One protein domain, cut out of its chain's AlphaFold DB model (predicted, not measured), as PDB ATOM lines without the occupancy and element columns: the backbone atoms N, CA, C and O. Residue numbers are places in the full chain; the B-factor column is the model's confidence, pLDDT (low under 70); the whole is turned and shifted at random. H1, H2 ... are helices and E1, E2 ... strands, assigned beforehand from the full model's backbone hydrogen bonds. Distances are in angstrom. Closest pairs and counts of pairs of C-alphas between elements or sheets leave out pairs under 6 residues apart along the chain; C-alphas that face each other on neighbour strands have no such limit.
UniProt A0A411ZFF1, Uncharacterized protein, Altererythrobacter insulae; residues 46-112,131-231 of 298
ATOM      1  N   GLY A  46      39.551  46.812  26.613       80.62
ATOM      2  CA  GLY A  46      39.141  45.881  25.567       80.62
ATOM      3  C   GLY A  46      38.062  44.914  26.051       80.62
ATOM      4  O   GLY A  46      37.772  44.822  27.248       80.62
ATOM      5  N   SER A  47      37.473  44.168  25.118       82.25
ATOM      6  CA  SER A  47      36.588  43.044  25.417       82.25
ATOM      7  C   SER A  47      37.355  41.723  25.320       82.25
ATOM      8  O   SER A  47      37.966  41.394  24.302       82.25
ATOM      9  N   GLN A  48      37.342  40.948  26.403       82.62
ATOM     10  CA  GLN A  48      37.939  39.621  26.443       82.62
ATOM     11  C   GLN A  48      36.839  38.566  26.261       82.62
ATOM     12  O   GLN A  48      35.985  38.423  27.144       82.62
ATOM     13  N   PRO A  49      36.827  37.807  25.148       80.81
ATOM     14  CA  PRO A  49      35.849  36.743  24.964       80.81
ATOM     15  C   PRO A  49      36.057  35.650  26.012       80.81
ATOM     16  O   PRO A  49      37.189  35.226  26.272       80.81
ATOM     17  N   VAL A  50      34.958  35.162  26.583       77.94
ATOM     18  CA  VAL A  50      34.994  34.028  27.507       77.94
ATOM     19  C   VAL A  50      35.261  32.758  26.692       77.94
ATOM     20  O   VAL A  50      34.494  32.398  25.803       77.94
ATOM     21  N   ARG A  51      36.405  32.103  26.928       62.91
ATOM     22  CA  ARG A  51      36.810  30.904  26.175       62.91
ATOM     23  C   ARG A  51      36.263  29.635  26.825       62.91
ATOM     24  O   ARG A  51      36.549  29.378  27.989       62.91
ATOM     25  N   GLY A  52      35.614  28.792  26.022       55.03
ATOM     26  CA  GLY A  52      35.210  27.432  26.395       55.03
ATOM     27  C   GLY A  52      33.697  27.267  26.520       55.03
ATOM     28  O   GLY A  52      32.984  28.240  26.705       55.03
ATOM     29  N   GLY A  53      33.218  26.028  26.390       54.31
ATOM     30  CA  GLY A  53      31.821  25.664  26.629       54.31
ATOM     31  C   GLY A  53      30.927  25.640  25.394       54.31
ATOM     32  O   GLY A  53      30.600  26.672  24.816       54.31
ATOM     33  N   THR A  54      30.439  24.458  25.025       53.84
ATOM     34  CA  THR A  54      29.074  24.363  24.494       53.84
ATOM     35  C   THR A  54      28.162  24.517  25.701       53.84
ATOM     36  O   THR A  54      28.320  23.740  26.642       53.84
ATOM     37  N   ALA A  55      27.272  25.513  25.721       52.91
ATOM     38  CA  ALA A  55      26.283  25.637  26.786       52.91
ATOM     39  C   ALA A  55      25.456  24.341  26.836       52.91
ATOM     40  O   ALA A  55      24.579  24.125  26.002       52.91
ATOM     41  N   ASP A  56      25.785  23.446  27.764       53.19
ATOM     42  CA  ASP A  56      24.911  22.333  28.105       53.19
ATOM     43  C   ASP A  56      23.790  22.955  28.954       53.19
ATOM     44  O   ASP A  56      24.092  23.669  29.916       53.19
ATOM     45  N   PRO A  57      22.505  22.806  28.594       53.06
ATOM     46  CA  PRO A  57      21.428  23.696  29.031       53.06
ATOM     47  C   PRO A  57      20.975  23.478  30.482       53.06
ATOM     48  O   PRO A  57      19.825  23.764  30.820       53.06
ATOM     49  N   ILE A  58      21.841  22.980  31.370       62.84
ATOM     50  CA  ILE A  58      21.527  22.911  32.796       62.84
ATOM     51  C   ILE A  58      21.608  24.331  33.355       62.84
ATOM     52  O   ILE A  58      22.642  24.768  33.860       62.84
ATOM     53  N   ALA A  59      20.497  25.056  33.229       62.81
ATOM     54  CA  ALA A  59      20.359  26.393  33.764       62.81
ATOM     55  C   ALA A  59      20.630  26.383  35.274       62.81
ATOM     56  O   ALA A  59      20.050  25.607  36.035       62.81
ATOM     57  N   THR A  60      21.537  27.257  35.690       79.88
ATOM     58  CA  THR A  60      21.814  27.582  37.084       79.88
ATOM     59  C   THR A  60      20.547  28.099  37.779       79.88
ATOM     60  O   THR A  60      19.696  28.726  37.143       79.88
ATOM     61  N   ASN A  61      20.406  27.870  39.086       88.00
ATOM     62  CA  ASN A  61      19.234  28.317  39.840       88.00
ATOM     63  C   ASN A  61      19.026  29.833  39.693       88.00
ATOM     64  O   ASN A  61      19.946  30.623  39.904       88.00
ATOM     65  N   GLY A  62      17.802  30.234  39.332       86.56
ATOM     66  CA  GLY A  62      17.437  31.640  39.124       86.56
ATOM     67  C   GLY A  62      17.909  32.252  37.797       86.56
ATOM     68  O   GLY A  62      17.694  33.445  37.587       86.56
ATOM     69  N   MET A  63      18.520  31.468  36.901       92.56
ATOM     70  CA  MET A  63      18.965  31.936  35.588       92.56
ATOM     71  C   MET A  63      17.895  31.730  34.514       92.56
ATOM     72  O   MET A  63      17.428  30.616  34.287       92.56
ATOM     73  N   ALA A  64      17.550  32.807  33.813       91.62
ATOM     74  CA  ALA A  64      16.840  32.752  32.540       91.62
ATOM     75  C   ALA A  64      17.854  32.756  31.388       91.62
ATOM     76  O   ALA A  64      18.899  33.390  31.502       91.62
ATOM     77  N   VAL A  65      17.551  32.070  30.286       89.38
ATOM     78  CA  VAL A  65      18.395  32.062  29.081       89.38
ATOM     79  C   VAL A  65      17.600  32.665  27.931       89.38
ATOM     80  O   VAL A  65      16.462  32.254  27.692       89.38
ATOM     81  N   SER A  66      18.164  33.659  27.251       85.19
ATOM     82  CA  SER A  66      17.520  34.289  26.101       85.19
ATOM     83  C   SER A  66      17.657  33.459  24.827       85.19
ATOM     84  O   SER A  66      18.381  32.466  24.777       85.19
ATOM     85  N   ASN A  67      16.959  33.878  23.766       81.62
ATOM     86  CA  ASN A  67      16.983  33.192  22.468       81.62
ATOM     87  C   ASN A  67      18.385  33.139  21.839       81.62
ATOM     88  O   ASN A  67      18.666  32.239  21.053       81.62
ATOM     89  N   ASP A  68      19.255  34.081  22.207       83.62
ATOM     90  CA  ASP A  68      20.643  34.153  21.746       83.62
ATOM     91  C   ASP A  68      21.603  33.361  22.660       83.62
ATOM     92  O   ASP A  68      22.818  33.527  22.572       83.62
ATOM     93  N   ASN A  69      21.066  32.497  23.533       85.50
ATOM     94  CA  ASN A  69      21.777  31.673  24.518       85.50
ATOM     95  C   ASN A  69      22.530  32.449  25.612       85.50
ATOM     96  O   ASN A  69      23.418  31.897  26.262       85.50
ATOM     97  N   TRP A  70      22.151  33.699  25.884       90.69
ATOM     98  CA  TRP A  70      22.761  34.477  26.959       90.69
ATOM     99  C   TRP A  70      22.014  34.325  28.280       90.69
ATOM    100  O   TRP A  70      20.785  34.295  28.315       90.69
ATOM    101  N   GLY A  71      22.763  34.245  29.379       91.56
ATOM    102  CA  GLY A  71      22.194  34.114  30.717       91.56
ATOM    103  C   GLY A  71      21.724  35.450  31.290       91.56
ATOM    104  O   GLY A  71      22.336  36.493  31.067       91.56
ATOM    105  N   THR A  72      20.674  35.403  32.097       94.56
ATOM    106  CA  THR A  72      20.166  36.524  32.886       94.56
ATOM    107  C   THR A  72      19.886  36.046  34.311       94.56
ATOM    108  O   THR A  72      19.083  35.140  34.521       94.56
ATOM    109  N   VAL A  73      20.534  36.673  35.295       95.44
ATOM    110  CA  VAL A  73      20.359  36.455  36.739       95.44
ATOM    111  C   VAL A  73      20.276  37.823  37.413       95.44
ATOM    112  O   VAL A  73      21.270  38.546  37.501       95.44
ATOM    113  N   LEU A  74      19.080  38.186  37.875       94.00
ATOM    114  CA  LEU A  74      18.813  39.502  38.475       94.00
ATOM    115  C   LEU A  74      18.647  39.456  39.994       94.00
ATOM    116  O   LEU A  74      18.764  40.481  40.654       94.00
ATOM    117  N   SER A  75      18.326  38.285  40.536       94.38
ATOM    118  CA  SER A  75      18.054  38.097  41.956       94.38
ATOM    119  C   SER A  75      18.473  36.697  42.378       94.38
ATOM    120  O   SER A  75      18.203  35.725  41.670       94.38
ATOM    121  N   ALA A  76      19.118  36.609  43.533       94.19
ATOM    122  CA  ALA A  76      19.439  35.366  44.213       94.19
ATOM    123  C   ALA A  76      19.316  35.569  45.729       94.19
ATOM    124  O   ALA A  76      19.534  36.679  46.227       94.19
ATOM    125  N   PRO A  77      18.979  34.510  46.486       92.44
ATOM    126  CA  PRO A  77      18.922  34.598  47.934       92.44
ATOM    127  C   PRO A  77      20.306  34.915  48.505       92.44
ATOM    128  O   PRO A  77      21.307  34.296  48.123       92.44
ATOM    129  N   ALA A  78      20.336  35.862  49.445       89.44
ATOM    130  CA  ALA A  78      21.554  36.234  50.146       89.44
ATOM    131  C   ALA A  78      22.108  35.052  50.941       89.44
ATOM    132  O   ALA A  78      21.366  34.358  51.642       89.44
ATOM    133  N   ARG A  79      23.421  34.836  50.845       87.56
ATOM    134  CA  ARG A  79      24.090  33.754  51.560       87.56
ATOM    135  C   ARG A  79      24.743  34.316  52.810       87.56
ATOM    136  O   ARG A  79      25.666  35.123  52.748       87.56
ATOM    137  N   LEU A  80      24.274  33.855  53.962       86.25
ATOM    138  CA  LEU A  80      24.876  34.207  55.239       86.25
ATOM    139  C   LEU A  80      26.090  33.319  55.472       86.25
ATOM    140  O   LEU A  80      25.964  32.104  55.604       86.25
ATOM    141  N   VAL A  81      27.263  33.939  55.513       86.88
ATOM    142  CA  VAL A  81      28.521  33.243  55.779       86.88
ATOM    143  C   VAL A  81      29.092  33.744  57.097       86.88
ATOM    144  O   VAL A  81      29.060  34.953  57.336       86.88
ATOM    145  N   PRO A  82      29.571  32.860  57.980       84.62
ATOM    146  CA  PRO A  82      30.273  33.296  59.174       84.62
ATOM    147  C   PRO A  82      31.592  33.952  58.779       84.62
ATOM    148  O   PRO A  82      32.217  33.544  57.800       84.62
ATOM    149  N   MET A  83      32.016  34.934  59.571       82.38
ATOM    150  CA  MET A  83      33.342  35.504  59.420       82.38
ATOM    151  C   MET A  83      34.391  34.418  59.697       82.38
ATOM    152  O   MET A  83      34.403  33.839  60.790       82.38
ATOM    153  N   THR A  84      35.226  34.108  58.712       73.44
ATOM    154  CA  THR A  84      36.286  33.107  58.792       73.44
ATOM    155  C   THR A  84      37.617  33.751  59.160       73.44
ATOM    156  O   THR A  84      37.913  34.889  58.804       73.44
ATOM    157  N   SER A  85      38.433  33.004  59.899       60.03
ATOM    158  CA  SER A  85      39.843  33.323  60.133       60.03
ATOM    159  C   SER A  85      40.778  32.529  59.219       60.03
ATOM    160  O   SER A  85      41.992  32.641  59.360       60.03
ATOM    161  N   GLU A  86      40.235  31.657  58.367       64.38
ATOM    162  CA  GLU A  86      41.027  30.832  57.459       64.38
ATOM    163  C   GLU A  86      41.508  31.641  56.259       64.38
ATOM    164  O   GLU A  86      40.759  32.443  55.693       64.38
ATOM    165  N   ASP A  87      42.753  31.384  55.852       60.53
ATOM    166  CA  ASP A  87      43.321  31.998  54.661       60.53
ATOM    167  C   ASP A  87      42.531  31.539  53.425       60.53
ATOM    168  O   ASP A  87      42.392  30.336  53.171       60.53
ATOM    169  N   PRO A  88      41.986  32.476  52.639       66.00
ATOM    170  CA  PRO A  88      41.185  32.141  51.475       66.00
ATOM    171  C   PRO A  88      42.045  31.450  50.401       66.00
ATOM    172  O   PRO A  88      43.231  31.734  50.225       66.00
ATOM    173  N   THR A  89      41.447  30.513  49.660       65.19
ATOM    174  CA  THR A  89      42.179  29.749  48.638       65.19
ATOM    175  C   THR A  89      42.347  30.600  47.376       65.19
ATOM    176  O   THR A  89      41.342  31.094  46.867       65.19
ATOM    177  N   PRO A  90      43.553  30.765  46.806       67.75
ATOM    178  CA  PRO A  90      43.725  31.507  45.560       67.75
ATOM    179  C   PRO A  90      42.890  30.914  44.420       67.75
ATOM    180  O   PRO A  90      42.789  29.693  44.273       67.75
ATOM    181  N   VAL A  91      42.317  31.769  43.574       63.22
ATOM    182  CA  VAL A  91      41.692  31.330  42.319       63.22
ATOM    183  C   VAL A  91      42.793  30.777  41.406       63.22
ATOM    184  O   VAL A  91      43.636  31.528  40.917       63.22
ATOM    185  N   THR A  92      42.799  29.467  41.153       54.72
ATOM    186  CA  THR A  92      43.608  28.874  40.078       54.72
ATOM    187  C   THR A  92      43.026  29.263  38.716       54.72
ATOM    188  O   THR A  92      41.820  29.444  38.595       54.72
ATOM    189  N   SER A  93      43.866  29.380  37.684       52.62
ATOM    190  CA  SER A  93      43.594  30.011  36.371       52.62
ATOM    191  C   SER A  93      42.402  29.493  35.544       52.62
ATOM    192  O   SER A  93      42.129  30.036  34.475       52.62
ATOM    193  N   GLU A  94      41.679  28.475  36.000       57.47
ATOM    194  CA  GLU A  94      40.371  28.093  35.458       57.47
ATOM    195  C   GLU A  94      39.304  29.071  35.983       57.47
ATOM    196  O   GLU A  94      38.472  28.729  36.817       57.47
ATOM    197  N   GLY A  95      39.393  30.336  35.559       76.12
ATOM    198  CA  GLY A  95      38.532  31.414  36.051       76.12
ATOM    199  C   GLY A  95      37.048  31.125  35.813       76.12
ATOM    200  O   GLY A  95      36.255  31.068  36.744       76.12
ATOM    201  N   ILE A  96      36.634  30.877  34.574       87.19
ATOM    202  CA  ILE A  96      35.211  30.693  34.253       87.19
ATOM    203  C   ILE A  96      34.952  29.226  33.929       87.19
ATOM    204  O   ILE A  96      35.592  28.658  33.045       87.19
ATOM    205  N   SER A  97      34.009  28.623  34.652       86.44
ATOM    206  CA  SER A  97      33.648  27.212  34.480       86.44
ATOM    207  C   SER A  97      33.107  26.977  33.065       86.44
ATOM    208  O   SER A  97      32.307  27.769  32.562       86.44
ATOM    209  N   ALA A  98      33.550  25.906  32.402       84.12
ATOM    210  CA  ALA A  98      33.261  25.672  30.983       84.12
ATOM    211  C   ALA A  98      31.759  25.517  30.678       84.12
ATOM    212  O   ALA A  98      31.296  25.917  29.618       84.12
ATOM    213  N   ASP A  99      30.993  24.970  31.615       80.88
ATOM    214  CA  ASP A  99      29.534  24.835  31.562       80.88
ATOM    215  C   ASP A  99      28.789  26.174  31.693       80.88
ATOM    216  O   ASP A  99      27.629  26.275  31.306       80.88
ATOM    217  N   ILE A 100      29.452  27.205  32.220       86.88
ATOM    218  CA  ILE A 100      28.899  28.550  32.398       86.88
ATOM    219  C   ILE A 100      29.329  29.504  31.286       86.88
ATOM    220  O   ILE A 100      28.584  30.417  30.931       86.88
ATOM    221  N   ALA A 101      30.523  29.299  30.736       87.06
ATOM    222  CA  ALA A 101      31.157  30.192  29.777       87.06
ATOM    223  C   ALA A 101      30.259  30.555  28.579       87.06
ATOM    224  O   ALA A 101      30.247  31.711  28.164       87.06
ATOM    225  N   GLY A 102      29.436  29.618  28.094       85.81
ATOM    226  CA  GLY A 102      28.501  29.858  26.990       85.81
ATOM    227  C   GLY A 102      27.362  30.845  27.293       85.81
ATOM    228  O   GLY A 102      26.762  31.359  26.355       85.81
ATOM    229  N   PHE A 103      27.078  31.145  28.565       89.06
ATOM    230  CA  PHE A 103      26.033  32.095  28.970       89.06
ATOM    231  C   PHE A 103      26.540  33.533  29.134       89.06
ATOM    232  O   PHE A 103      25.735  34.428  29.399       89.06
ATOM    233  N   ILE A 104      27.850  33.770  29.004       90.62
ATOM    234  CA  ILE A 104      28.506  35.059  29.255       90.62
ATOM    235  C   ILE A 104      29.143  35.549  27.959       90.62
ATOM    236  O   ILE A 104      29.868  34.802  27.313       90.62
ATOM    237  N   ARG A 105      28.907  36.813  27.594       90.31
ATOM    238  CA  ARG A 105      29.428  37.407  26.352       90.31
ATOM    239  C   ARG A 105      30.955  37.525  26.382       90.31
ATOM    240  O   ARG A 105      31.702  36.628  26.003       90.31
ATOM    241  N   ALA A 106      31.427  38.674  26.830       87.31
ATOM    242  CA  ALA A 106      32.823  38.997  27.021       87.31
ATOM    243  C   ALA A 106      32.923  39.834  28.292       87.31
ATOM    244  O   ALA A 106      31.963  40.507  28.679       87.31
ATOM    245  N   LEU A 107      34.074  39.771  28.948       89.56
ATOM    246  CA  LEU A 107      34.349  40.595  30.117       89.56
ATOM    247  C   LEU A 107      35.225  41.780  29.707       89.56
ATOM    248  O   LEU A 107      36.133  41.604  28.889       89.56
ATOM    249  N   PRO A 108      34.972  42.988  30.237       88.81
ATOM    250  CA  PRO A 108      35.896  44.097  30.053       88.81
ATOM    251  C   PRO A 108      37.242  43.759  30.709       88.81
ATOM    252  O   PRO A 108      37.281  43.232  31.820       88.81
ATOM    253  N   GLN A 109      38.341  44.080  30.032       85.62
ATOM    254  CA  GLN A 109      39.701  43.911  30.543       85.62
ATOM    255  C   GLN A 109      40.547  45.128  30.159       85.62
ATOM    256  O   GLN A 109      40.394  45.678  29.070       85.62
ATOM    257  N   ILE A 110      41.459  45.547  31.039       75.81
ATOM    258  CA  ILE A 110      42.477  46.539  30.672       75.81
ATOM    259  C   ILE A 110      43.380  45.906  29.616       75.81
ATOM    260  O   ILE A 110      43.959  44.848  29.863       75.81
ATOM    261  N   ASP A 111      43.520  46.563  28.469       68.56
ATOM    262  CA  ASP A 111      44.501  46.158  27.475       68.56
ATOM    263  C   ASP A 111      45.901  46.437  28.045       68.56
ATOM    264  O   ASP A 111      46.323  47.588  28.208       68.56
ATOM    265  N   GLU A 112      46.620  45.376  28.414       56.38
ATOM    266  CA  GLU A 112      47.963  45.465  28.998       56.38
ATOM    267  C   GLU A 112      48.985  46.095  28.027       56.38
ATOM    268  O   GLU A 112      50.086  46.467  28.443       56.38
ATOM    269  N   PRO A 131      41.234  52.564  49.296       72.81
ATOM    270  CA  PRO A 131      40.586  52.349  48.003       72.81
ATOM    271  C   PRO A 131      39.071  52.594  48.107       72.81
ATOM    272  O   PRO A 131      38.478  52.317  49.151       72.81
ATOM    273  N   PRO A 132      38.410  53.058  47.032       80.06
ATOM    274  CA  PRO A 132      36.967  53.253  47.057       80.06
ATOM    275  C   PRO A 132      36.225  51.931  47.248       80.06
ATOM    276  O   PRO A 132      36.654  50.873  46.773       80.06
ATOM    277  N   VAL A 133      35.086  52.020  47.930       85.06
ATOM    278  CA  VAL A 133      34.207  50.890  48.225       85.06
ATOM    279  C   VAL A 133      32.805  51.201  47.715       85.06
ATOM    280  O   VAL A 133      32.236  52.238  48.052       85.06
ATOM    281  N   TRP A 134      32.233  50.278  46.945       89.88
ATOM    282  CA  TRP A 134      30.839  50.328  46.504       89.88
ATOM    283  C   TRP A 134      30.042  49.203  47.139       89.88
ATOM    284  O   TRP A 134      30.564  48.122  47.417       89.88
ATOM    285  N   ARG A 135      28.751  49.458  47.344       91.19
ATOM    286  CA  ARG A 135      27.788  48.461  47.806       91.19
ATOM    287  C   ARG A 135      26.705  48.312  46.753       91.19
ATOM    288  O   ARG A 135      26.280  49.311  46.178       91.19
ATOM    289  N   GLY A 136      26.264  47.092  46.483       93.06
ATOM    290  CA  GLY A 136      25.289  46.865  45.421       93.06
ATOM    291  C   GLY A 136      24.975  45.403  45.171       93.06
ATOM    292  O   GLY A 136      25.078  44.569  46.072       93.06
ATOM    293  N   THR A 137      24.611  45.120  43.930       95.12
ATOM    294  CA  THR A 137      24.298  43.784  43.427       95.12
ATOM    295  C   THR A 137      25.090  43.556  42.147       95.12
ATOM    296  O   THR A 137      25.066  44.389  41.237       95.12
ATOM    297  N   VAL A 138      25.794  42.429  42.065       95.94
ATOM    298  CA  VAL A 138      26.376  41.960  40.803       95.94
ATOM    299  C   VAL A 138      25.303  41.165  40.076       95.94
ATOM    300  O   VAL A 138      24.781  40.209  40.629       95.94
ATOM    301  N   GLU A 139      24.943  41.554  38.863       96.00
ATOM    302  CA  GLU A 139      23.871  40.942  38.078       96.00
ATOM    303  C   GLU A 139      24.433  40.397  36.763       96.00
ATOM    304  O   GLU A 139      25.425  40.897  36.230       96.00
ATOM    305  N   LEU A 140      23.775  39.373  36.223       95.75
ATOM    306  CA  LEU A 140      23.996  38.922  34.856       95.75
ATOM    307  C   LEU A 140      22.791  39.385  34.038       95.75
ATOM    308  O   LEU A 140      21.657  39.031  34.359       95.75
ATOM    309  N   ARG A 141      23.005  40.199  33.008       95.00
ATOM    310  CA  ARG A 141      21.940  40.715  32.137       95.00
ATOM    311  C   ARG A 141      22.261  40.385  30.699       95.00
ATOM    312  O   ARG A 141      23.164  40.997  30.142       95.00
ATOM    313  N   GLU A 142      21.544  39.434  30.110       93.50
ATOM    314  CA  GLU A 142      21.749  39.037  28.714       93.50
ATOM    315  C   GLU A 142      23.229  38.749  28.408       93.50
ATOM    316  O   GLU A 142      23.778  39.188  27.398       93.50
ATOM    317  N   GLY A 143      23.896  38.035  29.320       92.56
ATOM    318  CA  GLY A 143      25.301  37.640  29.224       92.56
ATOM    319  C   GLY A 143      26.307  38.728  29.606       92.56
ATOM    320  O   GLY A 143      27.511  38.479  29.551       92.56
ATOM    321  N   CYS A 144      25.846  39.909  30.016       95.12
ATOM    322  CA  CYS A 144      26.679  40.993  30.527       95.12
ATOM    323  C   CYS A 144      26.771  40.936  32.054       95.12
ATOM    324  O   CYS A 144      25.754  41.004  32.745       95.12
ATOM    325  N   VAL A 145      27.992  40.846  32.586       95.88
ATOM    326  CA  VAL A 145      28.254  40.966  34.027       95.88
ATOM    327  C   VAL A 145      28.248  42.448  34.387       95.88
ATOM    328  O   VAL A 145      29.149  43.198  34.000       95.88
ATOM    329  N   VAL A 146      27.224  42.878  35.116       95.88
ATOM    330  CA  VAL A 146      27.027  44.280  35.489       95.88
ATOM    331  C   VAL A 146      26.945  44.442  36.998       95.88
ATOM    332  O   VAL A 146      26.583  43.526  37.732       95.88
ATOM    333  N   PHE A 147      27.264  45.636  37.464       95.06
ATOM    334  CA  PHE A 147      27.080  46.058  38.836       95.06
ATOM    335  C   PHE A 147      25.984  47.118  38.909       95.06
ATOM    336  O   PHE A 147      26.015  48.119  38.184       95.06
ATOM    337  N   ARG A 148      25.035  46.892  39.815       93.56
ATOM    338  CA  ARG A 148      24.012  47.848  40.228       93.56
ATOM    339  C   ARG A 148      24.375  48.377  41.607       93.56
ATOM    340  O   ARG A 148      24.305  47.633  42.582       93.56
ATOM    341  N   ASP A 149      24.750  49.648  41.684       90.94
ATOM    342  CA  ASP A 149      25.004  50.322  42.960       90.94
ATOM    343  C   ASP A 149      23.697  50.438  43.768       90.94
ATOM    344  O   ASP A 149      22.617  50.603  43.195       90.94
ATOM    345  N   VAL A 150      23.775  50.351  45.100       87.12
ATOM    346  CA  VAL A 150      22.611  50.585  45.977       87.12
ATOM    347  C   VAL A 150      22.086  52.018  45.877       87.12
ATOM    348  O   VAL A 150      20.921  52.275  46.185       87.12
ATOM    349  N   ARG A 151      22.930  52.968  45.463       80.75
ATOM    350  CA  ARG A 151      22.549  54.358  45.217       80.75
ATOM    351  C   ARG A 151      21.736  54.406  43.924       80.75
ATOM    352  O   ARG A 151      22.292  54.367  42.834       80.75
ATOM    353  N   ALA A 152      20.412  54.492  44.063       58.19
ATOM    354  CA  ALA A 152      19.434  54.332  42.980       58.19
ATOM    355  C   ALA A 152      19.601  55.276  41.766       58.19
ATOM    356  O   ALA A 152      19.017  55.016  40.718       58.19
ATOM    357  N   GLU A 153      20.374  56.356  41.899       73.94
ATOM    358  CA  GLU A 153      20.642  57.333  40.834       73.94
ATOM    359  C   GLU A 153      21.863  56.978  39.968       73.94
ATOM    360  O   GLU A 153      22.071  57.576  38.913       73.94
ATOM    361  N   GLU A 154      22.682  56.010  40.385       76.44
ATOM    362  CA  GLU A 154      23.876  55.610  39.647       76.44
ATOM    363  C   GLU A 154      23.519  54.669  38.482       76.44
ATOM    364  O   GLU A 154      22.817  53.671  38.684       76.44
ATOM    365  N   PRO A 155      24.025  54.921  37.259       82.81
ATOM    366  CA  PRO A 155      23.801  54.012  36.144       82.81
ATOM    367  C   PRO A 155      24.474  52.652  36.377       82.81
ATOM    368  O   PRO A 155      25.441  52.526  37.135       82.81
ATOM    369  N   LEU A 156      23.973  51.621  35.692       90.75
ATOM    370  CA  LEU A 156      24.630  50.314  35.657       90.75
ATOM    371  C   LEU A 156      26.059  50.459  35.126       90.75
ATOM    372  O   LEU A 156      26.322  51.272  34.243       90.75
ATOM    373  N   SER A 157      26.968  49.648  35.653       93.81
ATOM    374  CA  SER A 157      28.360  49.599  35.198       93.81
ATOM    375  C   SER A 157      28.711  48.179  34.792       93.81
ATOM    376  O   SER A 157      28.358  47.241  35.502       93.81
ATOM    377  N   LEU A 158      29.442  47.997  33.696       95.06
ATOM    378  CA  LEU A 158      30.055  46.706  33.398       95.06
ATOM    379  C   LEU A 158      31.119  46.416  34.448       95.06
ATOM    380  O   LEU A 158      31.879  47.303  34.834       95.06
ATOM    381  N   LEU A 159      31.170  45.181  34.922       93.44
ATOM    382  CA  LEU A 159      32.082  44.806  35.988       93.44
ATOM    383  C   LEU A 159      33.409  44.321  35.399       93.44
ATOM    384  O   LEU A 159      33.456  43.279  34.747       93.44
ATOM    385  N   MET A 160      34.487  45.066  35.643       90.75
ATOM    386  CA  MET A 160      35.848  44.659  35.297       90.75
ATOM    387  C   MET A 160      36.581  44.193  36.542       90.75
ATOM    388  O   MET A 160      36.837  44.975  37.456       90.75
ATOM    389  N   ILE A 161      36.925  42.911  36.550       84.00
ATOM    390  CA  ILE A 161      37.619  42.234  37.643       84.00
ATOM    391  C   ILE A 161      38.878  41.593  37.085       84.00
ATOM    392  O   ILE A 161      38.848  40.962  36.030       84.00
ATOM    393  N   SER A 162      39.976  41.698  37.827       75.62
ATOM    394  CA  SER A 162      41.194  40.947  37.517       75.62
ATOM    395  C   SER A 162      41.016  39.471  37.893       75.62
ATOM    396  O   SER A 162      40.750  39.167  39.054       75.62
ATOM    397  N   ASN A 163      41.202  38.553  36.939       77.44
ATOM    398  CA  ASN A 163      41.095  37.095  37.137       77.44
ATOM    399  C   ASN A 163      39.770  36.653  37.802       77.44
ATOM    400  O   ASN A 163      39.789  36.093  38.905       77.44
ATOM    401  N   PRO A 164      38.614  36.916  37.167       87.00
ATOM    402  CA  PRO A 164      37.323  36.546  37.727       87.00
ATOM    403  C   PRO A 164      37.164  35.025  37.755       87.00
ATOM    404  O   PRO A 164      37.439  34.342  36.766       87.00
ATOM    405  N   ALA A 165      36.667  34.514  38.880       89.38
ATOM    406  CA  ALA A 165      36.215  33.141  39.000       89.38
ATOM    407  C   ALA A 165      34.689  33.090  38.896       89.38
ATOM    408  O   ALA A 165      34.037  33.597  39.802       89.38
ATOM    409  N   ILE A 166      34.107  32.486  37.856       90.81
ATOM    410  CA  ILE A 166      32.648  32.342  37.710       90.81
ATOM    411  C   ILE A 166      32.269  30.862  37.650       90.81
ATOM    412  O   ILE A 166      32.782  30.096  36.829       90.81
ATOM    413  N   PHE A 167      31.378  30.449  38.546       89.31
ATOM    414  CA  PHE A 167      31.061  29.044  38.788       89.31
ATOM    415  C   PHE A 167      29.675  28.867  39.408       89.31
ATOM    416  O   PHE A 167      29.049  29.831  39.847       89.31
ATOM    417  N   ARG A 168      29.200  27.620  39.457       89.56
ATOM    418  CA  ARG A 168      28.028  27.241  40.253       89.56
ATOM    419  C   ARG A 168      28.463  26.936  41.677       89.56
ATOM    420  O   ARG A 168      29.389  26.147  41.870       89.56
ATOM    421  N   ASP A 169      27.834  27.574  42.653       88.81
ATOM    422  CA  ASP A 169      28.061  27.233  44.052       88.81
ATOM    423  C   ASP A 169      27.422  25.878  44.415       88.81
ATOM    424  O   ASP A 169      26.765  25.225  43.604       88.81
ATOM    425  N   ASP A 170      27.657  25.436  45.646       87.50
ATOM    426  CA  ASP A 170      27.141  24.194  46.226       87.50
ATOM    427  C   ASP A 170      25.605  24.117  46.292       87.50
ATOM    428  O   ASP A 170      25.049  23.021  46.324       87.50
ATOM    429  N   GLU A 171      24.912  25.256  46.254       89.69
ATOM    430  CA  GLU A 171      23.449  25.345  46.180       89.69
ATOM    431  C   GLU A 171      22.942  25.502  44.733       89.69
ATOM    432  O   GLU A 171      21.743  25.672  44.498       89.69
ATOM    433  N   GLY A 172      23.835  25.432  43.743       90.00
ATOM    434  CA  GLY A 172      23.504  25.515  42.325       90.00
ATOM    435  C   GLY A 172      23.180  26.925  41.834       90.00
ATOM    436  O   GLY A 172      22.577  27.046  40.768       90.00
ATOM    437  N   TYR A 173      23.548  27.979  42.570       93.12
ATOM    438  CA  TYR A 173      23.441  29.376  42.135       93.12
ATOM    439  C   TYR A 173      24.711  29.840  41.422       93.12
ATOM    440  O   TYR A 173      25.810  29.354  41.689       93.12
ATOM    441  N   LEU A 174      24.571  30.809  40.515       93.75
ATOM    442  CA  LEU A 174      25.714  31.373  39.805       93.75
ATOM    443  C   LEU A 174      26.456  32.305  40.754       93.75
ATOM    444  O   LEU A 174      25.840  33.192  41.346       93.75
ATOM    445  N   ALA A 175      27.765  32.135  40.874       93.44
ATOM    446  CA  ALA A 175      28.600  32.909  41.772       93.44
ATOM    447  C   ALA A 175      29.857  33.433  41.080       93.44
ATOM    448  O   ALA A 175      30.346  32.848  40.111       93.44
ATOM    449  N   ILE A 176      30.365  34.548  41.597       93.00
ATOM    450  CA  ILE A 176      31.598  35.194  41.163       93.00
ATOM    451  C   ILE A 176      32.515  35.461  42.354       93.00
ATOM    452  O   ILE A 176      32.062  35.870  43.422       93.00
ATOM    453  N   ALA A 177      33.810  35.244  42.153       89.50
ATOM    454  CA  ALA A 177      34.872  35.617  43.078       89.50
ATOM    455  C   ALA A 177      36.010  36.330  42.330       89.50
ATOM    456  O   ALA A 177      36.146  36.196  41.110       89.50
ATOM    457  N   ALA A 178      36.828  37.090  43.056       83.00
ATOM    458  CA  ALA A 178      37.933  37.869  42.498       83.00
ATOM    459  C   ALA A 178      39.234  37.553  43.244       83.00
ATOM    460  O   ALA A 178      39.353  37.849  44.430       83.00
ATOM    461  N   GLY A 179      40.206  36.946  42.556       71.31
ATOM    462  CA  GLY A 179      41.530  36.611  43.100       71.31
ATOM    463  C   GLY A 179      41.559  35.465  44.122       71.31
ATOM    464  O   GLY A 179      42.468  34.637  44.080       71.31
ATOM    465  N   MET A 180      40.563  35.373  45.000       73.56
ATOM    466  CA  MET A 180      40.504  34.448  46.131       73.56
ATOM    467  C   MET A 180      39.109  33.805  46.211       73.56
ATOM    468  O   MET A 180      38.095  34.476  46.032       73.56
ATOM    469  N   ARG A 181      39.042  32.493  46.452       74.31
ATOM    470  CA  ARG A 181      37.812  31.716  46.657       74.31
ATOM    471  C   ARG A 181      37.677  31.416  48.142       74.31
ATOM    472  O   ARG A 181      38.219  30.438  48.653       74.31
ATOM    473  N   SER A 182      36.927  32.262  48.827       83.31
ATOM    474  CA  SER A 182      36.374  31.967  50.144       83.31
ATOM    475  C   SER A 182      34.876  32.205  50.133       83.31
ATOM    476  O   SER A 182      34.336  32.839  49.223       83.31
ATOM    477  N   ALA A 183      34.191  31.704  51.159       83.00
ATOM    478  CA  ALA A 183      32.785  32.012  51.347       83.00
ATOM    479  C   ALA A 183      32.557  33.530  51.499       83.00
ATOM    480  O   ALA A 183      31.510  34.015  51.101       83.00
ATOM    481  N   GLU A 184      33.515  34.303  52.009       85.50
ATOM    482  CA  GLU A 184      33.387  35.764  52.122       85.50
ATOM    483  C   GLU A 184      33.647  36.502  50.807       85.50
ATOM    484  O   GLU A 184      32.971  37.480  50.511       85.50
ATOM    485  N   GLU A 185      34.598  36.031  50.001       87.38
ATOM    486  CA  GLU A 185      35.029  36.687  48.752       87.38
ATOM    487  C   GLU A 185      34.336  36.136  47.501       87.38
ATOM    488  O   GLU A 185      34.728  36.399  46.365       87.38
ATOM    489  N   THR A 186      33.281  35.358  47.715       90.25
ATOM    490  CA  THR A 186      32.390  34.867  46.670       90.25
ATOM    491  C   THR A 186      31.038  35.534  46.860       90.25
ATOM    492  O   THR A 186      30.526  35.543  47.973       90.25
ATOM    493  N   ILE A 187      30.425  36.041  45.796       93.56
ATOM    494  CA  ILE A 187      29.054  36.571  45.809       93.56
ATOM    495  C   ILE A 187      28.222  35.850  44.750       93.56
ATOM    496  O   ILE A 187      28.741  35.510  43.686       93.56
ATOM    497  N   ARG A 188      26.936  35.602  45.007       95.19
ATOM    498  CA  ARG A 188      26.026  35.139  43.954       95.19
ATOM    499  C   ARG A 188      25.662  36.289  43.025       95.19
ATOM    500  O   ARG A 188      25.532  37.437  43.446       95.19
ATOM    501  N   PHE A 189      25.427  35.978  41.761       96.19
ATOM    502  CA  PHE A 189      24.756  36.917  40.875       96.19
ATOM    503  C   PHE A 189      23.328  37.153  41.375       96.19
ATOM    504  O   PHE A 189      22.618  36.202  41.681       96.19
ATOM    505  N   GLY A 190      22.908  38.410  41.470       94.75
ATOM    506  CA  GLY A 190      21.616  38.812  42.014       94.75
ATOM    507  C   GLY A 190      21.548  38.850  43.546       94.75
ATOM    508  O   GLY A 190      20.509  39.230  44.080       94.75
ATOM    509  N   GLU A 191      22.613  38.483  44.266       94.94
ATOM    510  CA  GLU A 191      22.662  38.611  45.728       94.94
ATOM    511  C   GLU A 191      22.883  40.074  46.132       94.94
ATOM    512  O   GLU A 191      23.832  40.734  45.701       94.94
ATOM    513  N   ALA A 192      21.986  40.584  46.977       91.00
ATOM    514  CA  ALA A 192      22.050  41.952  47.470       91.00
ATOM    515  C   ALA A 192      23.153  42.135  48.523       91.00
ATOM    516  O   ALA A 192      23.381  41.279  49.380       91.00
ATOM    517  N   GLY A 193      23.778  43.315  48.523       88.56
ATOM    518  CA  GLY A 193      24.754  43.697  49.544       88.56
ATOM    519  C   GLY A 193      26.180  43.235  49.252       88.56
ATOM    520  O   GLY A 193      26.982  43.132  50.183       88.56
ATOM    521  N   ALA A 194      26.503  42.997  47.980       91.56
ATOM    522  CA  ALA A 194      27.873  42.844  47.518       91.56
ATOM    523  C   ALA A 194      28.689  44.095  47.874       91.56
ATOM    524  O   ALA A 194      28.209  45.222  47.727       91.56
ATOM    525  N   VAL A 195      29.922  43.893  48.324       91.06
ATOM    526  CA  VAL A 195      30.911  44.926  48.622       91.06
ATOM    527  C   VAL A 195      32.032  44.802  47.604       91.06
ATOM    528  O   VAL A 195      32.712  43.781  47.531       91.06
ATOM    529  N   LEU A 196      32.204  45.836  46.791       90.06
ATOM    530  CA  LEU A 196      33.218  45.891  45.746       90.06
ATOM    531  C   LEU A 196      34.286  46.888  46.177       90.06
ATOM    532  O   LEU A 196      33.964  48.020  46.536       90.06
ATOM    533  N   THR A 197      35.551  46.483  46.133       87.25
ATOM    534  CA  THR A 197      36.686  47.360  46.444       87.25
ATOM    535  C   THR A 197      37.466  47.650  45.174       87.25
ATOM    536  O   THR A 197      37.848  46.728  44.449       87.25
ATOM    537  N   GLY A 198      37.702  48.930  44.904       81.44
ATOM    538  CA  GLY A 198      38.449  49.391  43.739       81.44
ATOM    539  C   GLY A 198      39.920  49.006  43.786       81.44
ATOM    540  O   GLY A 198      40.464  48.636  44.831       81.44
ATOM    541  N   HIS A 199      40.592  49.124  42.645       75.19
ATOM    542  CA  HIS A 199      42.052  49.137  42.649       75.19
ATOM    543  C   HIS A 199      42.553  50.407  43.357       75.19
ATOM    544  O   HIS A 199      41.873  51.432  43.367       75.19
ATOM    545  N   GLY A 200      43.736  50.325  43.980       63.59
ATOM    546  CA  GLY A 200      44.323  51.438  44.737       63.59
ATOM    547  C   GLY A 200      44.406  52.748  43.940       63.59
ATOM    548  O   GLY A 200      44.217  52.770  42.725       63.59
ATOM    549  N   CYS A 201      44.742  53.850  44.616       62.28
ATOM    550  CA  CYS A 201      44.634  55.226  44.100       62.28
ATOM    551  C   CYS A 201      45.367  55.527  42.775       62.28
ATOM    552  O   CYS A 201      45.202  56.605  42.209       62.28
ATOM    553  N   SER A 202      46.190  54.608  42.273       57.34
ATOM    554  CA  SER A 202      46.896  54.726  41.001       57.34
ATOM    555  C   SER A 202      46.091  54.321  39.772       57.34
ATOM    556  O   SER A 202      46.540  54.615  38.664       57.34
ATOM    557  N   ARG A 203      44.943  53.648  39.924       63.50
ATOM    558  CA  ARG A 203      44.112  53.235  38.786       63.50
ATOM    559  C   ARG A 203      42.755  53.942  38.803       63.50
ATOM    560  O   ARG A 203      42.149  54.067  39.864       63.50
ATOM    561  N   PRO A 204      42.262  54.403  37.639       62.28
ATOM    562  CA  PRO A 204      40.897  54.890  37.533       62.28
ATOM    563  C   PRO A 204      39.918  53.758  37.860       62.28
ATOM    564  O   PRO A 204      40.083  52.615  37.424       62.28
ATOM    565  N   ASN A 205      38.908  54.105  38.652       76.38
ATOM    566  CA  ASN A 205      37.884  53.181  39.129       76.38
ATOM    567  C   ASN A 205      36.679  53.099  38.190       76.38
ATOM    568  O   ASN A 205      36.013  52.073  38.146       76.38
ATOM    569  N   PHE A 206      36.436  54.159  37.420       85.94
ATOM    570  CA  PHE A 206      35.501  54.157  36.306       85.94
ATOM    571  C   PHE A 206      36.268  54.392  35.012       85.94
ATOM    572  O   PHE A 206      37.157  55.244  34.961       85.94
ATOM    573  N   LEU A 207      35.923  53.626  33.987       87.38
ATOM    574  CA  LEU A 207      36.513  53.687  32.655       87.38
ATOM    575  C   LEU A 207      35.399  53.624  31.605       87.38
ATOM    576  O   LEU A 207      34.328  53.096  31.905       87.38
ATOM    577  N   PRO A 208      35.610  54.148  30.389       89.38
ATOM    578  CA  PRO A 208      34.654  53.954  29.307       89.38
ATOM    579  C   PRO A 208      34.504  52.461  28.987       89.38
ATOM    580  O   PRO A 208      35.479  51.705  29.012       89.38
ATOM    581  N   ALA A 209      33.276  52.032  28.700       90.19
ATOM    582  CA  ALA A 209      33.023  50.671  28.249       90.19
ATOM    583  C   ALA A 209      33.579  50.436  26.827       90.19
ATOM    584  O   ALA A 209      33.484  51.333  25.984       90.19
ATOM    585  N   PRO A 210      34.113  49.233  26.529       90.56
ATOM    586  CA  PRO A 210      34.426  48.820  25.159       90.56
ATOM    587  C   PRO A 210      33.199  48.980  24.259       90.56
ATOM    588  O   PRO A 210      32.095  48.657  24.685       90.56
ATOM    589  N   SER A 211      33.359  49.478  23.033       89.94
ATOM    590  CA  SER A 211      32.224  49.875  22.181       89.94
ATOM    591  C   SER A 211      31.247  48.734  21.865       89.94
ATOM    592  O   SER A 211      30.034  48.949  21.831       89.94
ATOM    593  N   ASP A 212      31.757  47.520  21.680       89.69
ATOM    594  CA  ASP A 212      30.982  46.302  21.448       89.69
ATOM    595  C   ASP A 212      30.136  45.907  22.670       89.69
ATOM    596  O   ASP A 212      28.940  45.610  22.546       89.69
ATOM    597  N   LEU A 213      30.726  45.958  23.867       91.94
ATOM    598  CA  LEU A 213      30.018  45.719  25.124       91.94
ATOM    599  C   LEU A 213      29.083  46.873  25.477       91.94
ATOM    600  O   LEU A 213      27.982  46.633  25.959       91.94
ATOM    601  N   ALA A 214      29.457  48.114  25.181       92.50
ATOM    602  CA  ALA A 214      28.630  49.273  25.464       92.50
ATOM    603  C   ALA A 214      27.308  49.220  24.696       92.50
ATOM    604  O   ALA A 214      26.238  49.456  25.259       92.50
ATOM    605  N   GLN A 215      27.377  48.836  23.419       92.75
ATOM    606  CA  GLN A 215      26.201  48.656  22.578       92.75
ATOM    607  C   GLN A 215      25.366  47.443  23.004       92.75
ATOM    608  O   GLN A 215      24.148  47.556  23.138       92.75
ATOM    609  N   SER A 216      25.999  46.283  23.204       91.62
ATOM    610  CA  SER A 216      25.276  45.036  23.497       91.62
ATOM    611  C   SER A 216      24.695  44.990  24.913       91.62
ATOM    612  O   SER A 216      23.603  44.456  25.098       91.62
ATOM    613  N   CYS A 217      25.377  45.588  25.889       93.06
ATOM    614  CA  CYS A 217      24.958  45.633  27.288       93.06
ATOM    615  C   CYS A 217      24.195  46.912  27.661       93.06
ATOM    616  O   CYS A 217      23.690  46.993  28.776       93.06
ATOM    617  N   GLN A 218      24.106  47.898  26.756       93.44
ATOM    618  CA  GLN A 218      23.487  49.213  26.992       93.44
ATOM    619  C   GLN A 218      24.072  49.940  28.215       93.44
ATOM    620  O   GLN A 218      23.348  50.518  29.026       93.44
ATOM    621  N   VAL A 219      25.395  49.884  28.359       93.31
ATOM    622  CA  VAL A 219      26.135  50.461  29.487       93.31
ATOM    623  C   VAL A 219      27.351  51.206  28.952       93.31
ATOM    624  O   VAL A 219      28.167  50.634  28.245       93.31
ATOM    625  N   ASP A 220      27.505  52.477  29.297       93.00
ATOM    626  CA  ASP A 220      28.573  53.340  28.776       93.00
ATOM    627  C   ASP A 220      29.881  53.275  29.582       93.00
ATOM    628  O   ASP A 220      30.925  53.742  29.117       93.00
ATOM    629  N   ARG A 221      29.841  52.677  30.776       92.75
ATOM    630  CA  ARG A 221      30.956  52.666  31.723       92.75
ATOM    631  C   ARG A 221      31.275  51.291  32.289       92.75
ATOM    632  O   ARG A 221      30.426  50.420  32.460       92.75
ATOM    633  N   VAL A 222      32.528  51.139  32.669       91.56
ATOM    634  CA  VAL A 222      33.077  49.996  33.383       91.56
ATOM    635  C   VAL A 222      33.485  50.446  34.776       91.56
ATOM    636  O   VAL A 222      34.076  51.514  34.936       91.56
ATOM    637  N   ILE A 223      33.201  49.616  35.775       90.56
ATOM    638  CA  ILE A 223      33.750  49.750  37.121       90.56
ATOM    639  C   ILE A 223      34.917  48.772  37.294       90.56
ATOM    640  O   ILE A 223      34.781  47.570  37.069       90.56
ATOM    641  N   ASN A 224      36.078  49.307  37.656       86.69
ATOM    642  CA  ASN A 224      37.342  48.593  37.776       86.69
ATOM    643  C   ASN A 224      37.588  48.184  39.230       86.69
ATOM    644  O   ASN A 224      37.960  49.020  40.062       86.69
ATOM    645  N   VAL A 225      37.387  46.906  39.542       86.94
ATOM    646  CA  VAL A 225      37.409  46.410  40.920       86.94
ATOM    647  C   VAL A 225      38.513  45.386  41.144       86.94
ATOM    648  O   VAL A 225      38.766  44.503  40.326       86.94
ATOM    649  N   ALA A 226      39.158  45.507  42.300       82.19
ATOM    650  CA  ALA A 226      40.200  44.598  42.745       82.19
ATOM    651  C   ALA A 226      39.627  43.400  43.503       82.19
ATOM    652  O   ALA A 226      40.153  42.295  43.392       82.19
ATOM    653  N   ARG A 227      38.578  43.625  44.304       85.38
ATOM    654  CA  ARG A 227      37.975  42.605  45.168       85.38
ATOM    655  C   ARG A 227      36.459  42.697  45.148       85.38
ATOM    656  O   ARG A 227      35.892  43.782  45.001       85.38
ATOM    657  N   ILE A 228      35.832  41.548  45.353       89.56
ATOM    658  CA  ILE A 228      34.399  41.402  45.581       89.56
ATOM    659  C   ILE A 228      34.242  40.569  46.841       89.56
ATOM    660  O   ILE A 228      34.909  39.548  46.987       89.56
ATOM    661  N   ALA A 229      33.367  41.000  47.734       89.50
ATOM    662  CA  ALA A 229      33.045  40.265  48.940       89.50
ATOM    663  C   ALA A 229      31.570  40.427  49.304       89.50
ATOM    664  O   ALA A 229      30.908  41.387  48.907       89.50
ATOM    665  N   ARG A 230      31.056  39.498  50.099       90.12
ATOM    666  CA  ARG A 230      29.833  39.681  50.884       90.12
ATOM    667  C   ARG A 230      30.186  40.212  52.267       90.12
ATOM    668  O   ARG A 230      31.304  40.046  52.741       90.12
ATOM    669  N   VAL A 231      29.216  40.835  52.933       88.62
ATOM    670  CA  VAL A 231      29.362  41.185  54.354       88.62
ATOM    671  C   VAL A 231      29.099  39.923  55.191       88.62
ATOM    672  O   VAL A 231      27.957  39.450  55.177       88.62
TER     673      VAL A 231
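This is residues 46 to 112 and 131 to 231 of the 298 residues of an uncharacterized protein of Altererythrobacter insulae (UniProt A0A411ZFF1). A small closed barrel of five strands, E3, E4, E5, E11 and E9, is joined by a three-stranded sheet, E6 to E8, whose E7 and E8 pack on E11. The ribbon E1 and E2 packs on the barrel's outside at E5, the short helix H2 sits outside the barrel, and the long unnamed stretch of residues 50 to 97 winds along the outside of the domain. The printed part has 168 residues, in the order E1 H1 E2 E3 E4 E5 E6 E7 E8 E9 E10 H2 E11; the barrel's sheet is mixed, the other two antiparallel. The class is mostly strand, though under half of the residues are in named elements. The whole is compact, with a radius of gyration of the C-alphas of 14.7 A, and rounded, spanning 42 by 35 by 33 A.

Find C-alpha 46 at (39.141, 45.881, 25.567), where E1, residues 46 to 49, begins. After the long stretch come H1, residues 98 to 101, and E2, residues 106 to 110. Beyond the cut, E3 runs from 133 to 141 over 22.6 A, bending by 58 degrees at residue 136. E4, 144 to 149, is 15.6 A long; then follow E5, 157 to 161, E6, 164 to 168, E7, 174 to 178, and E8, 186 to 188. E9, 192 to 198, covers 18.4 A, before E10, 206 to 208, and H2, 211 to 217. E11, 221 to 230, bends by 81 degrees at residue 226 and ends at C-alpha 230, (29.833, 39.681, 50.884).

Go round the barrel: E3 and E4 form a hairpin, with N 139 and O 146 at 2.8 A, and E4 and E5 another, with N 147 and O 157 at 2.8 A; E3 E4 E5 is a meander, each strand the antiparallel neighbour of the one before. E5 and E11 are parallel, with N 223 and O 158 at 2.8 A. E11 and E9 are antiparallel, with N 195 and O 229 at 2.8 A, and E9 and E3 close the ring, with N 134 and O 196 at 2.9 A. Outside the ring, E10 is antiparallel to E11, with N 222 and O 207 at 2.8 A. H2 is on the barrel, outside it and over none of its strands, at a height over the sheet of 4.0 A, only just above its level; its O i to N i+4 pairs are within hydrogen-bond range, while H1 is too short for one. E6 E7 E8 is a second meander, with N 165 and O 177 at 2.8 A and N 176 and O 187 at 2.8 A; the closest C-alphas of E7 and E11, Ala 178 and Arg 227, are 5.4 A apart. H1 only grazes this sheet. E1 and E2 are antiparallel, with N 46 and O 109 at 2.8 A; Pro 108 and Met 160 are the closest C-alphas of E2 and E5, 5.3 A.

The farthest C-alphas, Asn 67 and Ser 85, are 44.1 A apart. Residues 113 to 130 are not printed, and C-alphas 112 and 131 are 21.5 A apart across the cut. The link from E1 to H1 is long, 48 residues. The mean pLDDT of the printed part is 83.4; look for values under 70 at residues 51 to 59, 85 to 94, 111 to 112, 152 and 200 to 204.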